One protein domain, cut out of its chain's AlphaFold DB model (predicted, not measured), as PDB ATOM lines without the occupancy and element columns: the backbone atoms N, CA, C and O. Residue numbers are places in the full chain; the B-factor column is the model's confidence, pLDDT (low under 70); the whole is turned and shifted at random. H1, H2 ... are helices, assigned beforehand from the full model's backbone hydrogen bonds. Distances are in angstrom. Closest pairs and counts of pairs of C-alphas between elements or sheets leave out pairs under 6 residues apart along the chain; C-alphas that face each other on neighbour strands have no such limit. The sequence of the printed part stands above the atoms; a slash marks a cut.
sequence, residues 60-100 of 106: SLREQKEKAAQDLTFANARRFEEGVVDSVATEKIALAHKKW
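AT A GLANCE: This is residues 60 to 100 of the 106 residues of an uncharacterized protein of Raoultella ornithinolytica (UniProt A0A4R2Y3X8). Picture a wide-open V with no core: one limb is the long helix H1, the chain turns a corner near residues 82 to 85, and the other limb is a strung-out stretch holding the short helix H2 and the end of the printed part. The two helices do not pack on each other, and the space between the limbs is empty. The printed part has 41 residues with two named helices, H1 then H2, and no named strand; its class is all helix. It is extended, with a radius of gyration of the C-alphas of 16.1 A, and flat, spanning 50 by 27 by 8 A.

HOW THE PARTS SIT: Start at Ser 60 and go along H1, residues 61 to 81; residues 60 to 75 stand free. Residues 78 to 83, of which 78 to 81 belong to H1, also stand free. A short link of 8 residues then brings you to H2, residues 90 to 96, which is apart from H1. Residues 86 to 100, of which 90 to 96 belong to H2, stand free too. Look at the backbone O and N atoms: in H1 every O i to N i+4 pair is within hydrogen-bond range, while in H2 0 of 3 are, and 1 of 4 O i to N i+3 pairs.

IN THESE COORDINATES: Find C-alpha 61 at (-22.894, 22.108, 29.851); from there H1 runs 30.4 A to C-alpha 81 at (-40.105, 11.065, 7.346). Then find C-alpha 90 at (-31.422, -3.506, 7.233), where H2 begins; it covers 10.9 A to C-alpha 96 at (-23.061, -9.385, 3.550).

THE WHOLE: The C-alphas of Ser 60 and Trp 100, the two farthest apart, are 49.9 A from each other. The printed part has no cut and no long link. In the B-factor column, the mean pLDDT of the printed part is 74.3, and you will find residues 85 to 100 under 70.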
ATOM      1  N   SER A  60     -26.697  23.413  32.626       74.12
ATOM      2  CA  SER A  60     -25.334  22.903  32.725       74.12
ATOM      3  C   SER A  60     -24.811  22.505  31.337       74.12
ATOM      4  O   SER A  60     -25.577  22.149  30.440       74.12
ATOM      5  N   LEU A  61     -23.488  22.537  31.130       72.94
ATOM      6  CA  LEU A  61     -22.894  22.108  29.851       72.94
ATOM      7  C   LEU A  61     -23.317  20.683  29.465       72.94
ATOM      8  O   LEU A  61     -23.404  20.357  28.285       72.94
ATOM      9  N   ARG A  62     -23.580  19.832  30.462       74.50
ATOM     10  CA  ARG A  62     -24.068  18.470  30.262       74.50
ATOM     11  C   ARG A  62     -25.506  18.454  29.745       74.50
ATOM     12  O   ARG A  62     -25.752  17.827  28.723       74.50
ATOM     13  N   GLU A  63     -26.409  19.205  30.373       80.69
ATOM     14  CA  GLU A  63     -27.799  19.350  29.910       80.69
ATOM     15  C   GLU A  63     -27.871  19.924  28.492       80.69
ATOM     16  O   GLU A  63     -28.672  19.477  27.676       80.69
ATOM     17  N   GLN A  64     -27.005  20.889  28.160       80.25
ATOM     18  CA  GLN A  64     -26.943  21.446  26.807       80.25
ATOM     19  C   GLN A  64     -26.502  20.402  25.773       80.25
ATOM     20  O   GLN A  64     -27.063  20.359  24.680       80.25
ATOM     21  N   LYS A  65     -25.531  19.543  26.113       80.75
ATOM     22  CA  LYS A  65     -25.095  18.436  25.247       80.75
ATOM     23  C   LYS A  65     -26.195  17.399  25.051       80.75
ATOM     24  O   LYS A  65     -26.427  16.977  23.923       80.75
ATOM     25  N   GLU A  66     -26.869  17.006  26.129       86.62
ATOM     26  CA  GLU A  66     -27.979  16.048  26.080       86.62
ATOM     27  C   GLU A  66     -29.130  16.595  25.227       86.62
ATOM     28  O   GLU A  66     -29.632  15.900  24.346       86.62
ATOM     29  N   LYS A  67     -29.475  17.874  25.403       87.81
ATOM     30  CA  LYS A  67     -30.490  18.541  24.588       87.81
ATOM     31  C   LYS A  67     -30.089  18.643  23.115       87.81
ATOM     32  O   LYS A  67     -30.892  18.318  22.252       87.81
ATOM     33  N   ALA A  68     -28.848  19.030  22.816       83.81
ATOM     34  CA  ALA A  68     -28.362  19.094  21.439       83.81
ATOM     35  C   ALA A  68     -28.393  17.718  20.753       83.81
ATOM     36  O   ALA A  68     -28.754  17.621  19.582       83.81
ATOM     37  N   ALA A  69     -28.058  16.646  21.481       87.62
ATOM     38  CA  ALA A  69     -28.173  15.283  20.971       87.62
ATOM     39  C   ALA A  69     -29.633  14.919  20.652       87.62
ATOM     40  O   ALA A  69     -29.903  14.384  19.579       87.62
ATOM     41  N   GLN A  70     -30.578  15.262  21.535       89.56
ATOM     42  CA  GLN A  70     -32.011  15.052  21.296       89.56
ATOM     43  C   GLN A  70     -32.510  15.857  20.090       89.56
ATOM     44  O   GLN A  70     -33.145  15.295  19.198       89.56
ATOM     45  N   ASP A  71     -32.168  17.142  20.000       89.56
ATOM     46  CA  ASP A  71     -32.563  18.011  18.887       89.56
ATOM     47  C   ASP A  71     -32.042  17.469  17.540       89.56
ATOM     48  O   ASP A  71     -32.776  17.450  16.549       89.56
ATOM     49  N   LEU A  72     -30.809  16.943  17.510       84.94
ATOM     50  CA  LEU A  72     -30.260  16.252  16.337       84.94
ATOM     51  C   LEU A  72     -31.049  14.987  15.990       84.94
ATOM     52  O   LEU A  72     -31.339  14.758  14.817       84.94
ATOM     53  N   THR A  73     -31.425  14.172  16.982       88.38
ATOM     54  CA  THR A  73     -32.241  12.976  16.718       88.38
ATOM     55  C   THR A  73     -33.618  13.321  16.152       88.38
ATOM     56  O   THR A  73     -34.041  12.683  15.191       88.38
ATOM     57  N   PHE A  74     -34.276  14.372  16.653       88.19
ATOM     58  CA  PHE A  74     -35.562  14.829  16.121       88.19
ATOM     59  C   PHE A  74     -35.439  15.384  14.702       88.19
ATOM     60  O   PHE A  74     -36.272  15.084  13.849       88.19
ATOM     61  N   ALA A  75     -34.395  16.170  14.426       85.56
ATOM     62  CA  ALA A  75     -34.133  16.680  13.083       85.56
ATOM     63  C   ALA A  75     -33.870  15.541  12.084       85.56
ATOM     64  O   ALA A  75     -34.390  15.567  10.970       85.56
ATOM     65  N   ASN A  76     -33.106  14.524  12.491       84.56
ATOM     66  CA  ASN A  76     -32.846  13.351  11.660       84.56
ATOM     67  C   ASN A  76     -34.115  12.525  11.421       84.56
ATOM     68  O   ASN A  76     -34.348  12.114  10.289       84.56
ATOM     69  N   ALA A  77     -34.949  12.329  12.447       83.69
ATOM     70  CA  ALA A  77     -36.231  11.641  12.307       83.69
ATOM     71  C   ALA A  77     -37.143  12.354  11.296       83.69
ATOM     72  O   ALA A  77     -37.639  11.714  10.374       83.69
ATOM     73  N   ARG A  78     -37.271  13.685  11.387       85.56
ATOM     74  CA  ARG A  78     -38.045  14.478  10.414       85.56
ATOM     75  C   ARG A  78     -37.524  14.341   8.988       85.56
ATOM     76  O   ARG A  78     -38.310  14.138   8.076       85.56
ATOM     77  N   ARG A  79     -36.206  14.389   8.784       80.31
ATOM     78  CA  ARG A  79     -35.610  14.191   7.449       80.31
ATOM     79  C   ARG A  79     -35.870  12.794   6.885       80.31
ATOM     80  O   ARG A  79     -35.969  12.643   5.671       80.31
ATOM     81  N   PHE A  80     -35.946  11.784   7.754       81.25
ATOM     82  CA  PHE A  80     -36.294  10.420   7.366       81.25
ATOM     83  C   PHE A  80     -37.770  10.324   6.951       81.25
ATOM     84  O   PHE A  80     -38.069   9.737   5.917       81.25
ATOM     85  N   GLU A  81     -38.679  10.960   7.701       80.69
ATOM     86  CA  GLU A  81     -40.105  11.065   7.346       80.69
ATOM     87  C   GLU A  81     -40.331  11.835   6.036       80.69
ATOM     88  O   GLU A  81     -41.158  11.441   5.220       80.69
ATOM     89  N   GLU A  82     -39.563  12.899   5.800       86.25
ATOM     90  CA  GLU A  82     -39.593  13.690   4.563       86.25
ATOM     91  C   GLU A  82     -38.975  12.949   3.359       86.25
ATOM     92  O   GLU A  82     -39.002  13.467   2.243       86.25
ATOM     93  N   GLY A  83     -38.403  11.753   3.559       77.62
ATOM     94  CA  GLY A  83     -37.773  10.963   2.497       77.62
ATOM     95  C   GLY A  83     -36.479  11.574   1.951       77.62
ATOM     96  O   GLY A  83     -36.033  11.204   0.869       77.62
ATOM     97  N   VAL A  84     -35.869  12.516   2.681       76.94
ATOM     98  CA  VAL A  84     -34.607  13.176   2.297       76.94
ATOM     99  C   VAL A  84     -33.407  12.249   2.509       76.94
ATOM    100  O   VAL A  84     -32.359  12.430   1.891       76.94
ATOM    101  N   VAL A  85     -33.538  11.268   3.403       69.12
ATOM    102  CA  VAL A  85     -32.507  10.268   3.691       69.12
ATOM    103  C   VAL A  85     -32.967   8.918   3.157       69.12
ATOM    104  O   VAL A  85     -34.055   8.461   3.502       69.12
ATOM    105  N   ASP A  86     -32.118   8.269   2.360       64.25
ATOM    106  CA  ASP A  86     -32.378   6.924   1.851       64.25
ATOM    107  C   ASP A  86     -32.628   5.950   3.007       64.25
ATOM    108  O   ASP A  86     -31.837   5.842   3.953       64.25
ATOM    109  N   SER A  87     -33.732   5.205   2.927       63.22
ATOM    110  CA  SER A  87     -34.047   4.181   3.914       63.22
ATOM    111  C   SER A  87     -32.962   3.105   3.892       63.22
ATOM    112  O   SER A  87     -32.795   2.396   2.895       63.22
ATOM    113  N   VAL A  88     -32.227   2.946   4.993       64.25
ATOM    114  CA  VAL A  88     -31.260   1.853   5.119       64.25
ATOM    115  C   VAL A  88     -32.042   0.549   5.267       64.25
ATOM    116  O   VAL A  88     -32.535   0.227   6.346       64.25
ATOM    117  N   ALA A  89     -32.166  -0.205   4.175       60.19
ATOM    118  CA  ALA A  89     -32.744  -1.544   4.187       60.19
ATOM    119  C   ALA A  89     -31.837  -2.482   5.004       60.19
ATOM    120  O   ALA A  89     -30.844  -3.021   4.504       60.19
ATOM    121  N   THR A  90     -32.170  -2.667   6.281       59.34
ATOM    122  CA  THR A  90     -31.422  -3.506   7.233       59.34
ATOM    123  C   THR A  90     -31.396  -4.983   6.831       59.34
ATOM    124  O   THR A  90     -30.480  -5.705   7.228       59.34
ATOM    125  N   GLU A  91     -32.314  -5.422   5.966       60.00
ATOM    126  CA  GLU A  91     -32.347  -6.782   5.414       60.00
ATOM    127  C   GLU A  91     -31.090  -7.133   4.598       60.00
ATOM    128  O   GLU A  91     -30.625  -8.273   4.633       60.00
ATOM    129  N   LYS A  92     -30.466  -6.157   3.915       54.53
ATOM    130  CA  LYS A  92     -29.273  -6.411   3.081       54.53
ATOM    131  C   LYS A  92     -27.988  -6.589   3.896       54.53
ATOM    132  O   LYS A  92     -27.077  -7.295   3.464       54.53
ATOM    133  N   ILE A  93     -27.907  -5.991   5.087       54.88
ATOM    134  CA  ILE A  93     -26.690  -6.001   5.917       54.88
ATOM    135  C   ILE A  93     -26.474  -7.386   6.552       54.88
ATOM    136  O   ILE A  93     -25.338  -7.840   6.702       54.88
ATOM    137  N   ALA A  94     -27.554  -8.118   6.847       56.12
ATOM    138  CA  ALA A  94     -27.472  -9.445   7.457       56.12
ATOM    139  C   ALA A  94     -26.860 -10.519   6.537       56.12
ATOM    140  O   ALA A  94     -26.332 -11.511   7.039       56.12
ATOM    141  N   LEU A  95     -26.907 -10.346   5.210       55.59
ATOM    142  CA  LEU A  95     -26.333 -11.303   4.254       55.59
ATOM    143  C   LEU A  95     -24.857 -11.022   3.949       55.59
ATOM    144  O   LEU A  95     -24.075 -11.964   3.852       55.59
ATOM    145  N   ALA A  96     -24.446  -9.751   3.873       57.38
ATOM    146  CA  ALA A  96     -23.061  -9.385   3.550       57.38
ATOM    147  C   ALA A  96     -22.041  -9.838   4.616       57.38
ATOM    148  O   ALA A  96     -20.884 -10.116   4.299       57.38
ATOM    149  N   HIS A  97     -22.467  -9.945   5.881       57.75
ATOM    150  CA  HIS A  97     -21.593 -10.299   7.006       57.75
ATOM    151  C   HIS A  97     -21.707 -11.760   7.475       57.75
ATOM    152  O   HIS A  97     -20.921 -12.186   8.326       57.75
ATOM    153  N   LYS A  98     -22.614 -12.564   6.901       62.84
ATOM    154  CA  LYS A  98     -22.671 -14.016   7.138       62.84
ATOM    155  C   LYS A  98     -21.596 -14.728   6.310       62.84
ATOM    156  O   LYS A  98     -21.877 -15.365   5.304       62.84
ATOM    157  N   LYS A  99     -20.335 -14.625   6.738       66.88
ATOM    158  CA  LYS A  99     -19.265 -15.508   6.248       66.88
ATOM    159  C   LYS A  99     -19.315 -16.833   7.009       66.88
ATOM    160  O   LYS A  99     -19.257 -16.838   8.237       66.88
ATOM    161  N   TRP A 100     -19.383 -17.939   6.271       67.44
ATOM    162  CA  TRP A 100     -19.149 -19.290   6.784       67.44
ATOM    163  C   TRP A 100     -17.802 -19.323   7.524       67.44
ATOM    164  O   TRP A 100     -16.765 -19.044   6.923       67.44
TER     165      TRP A 100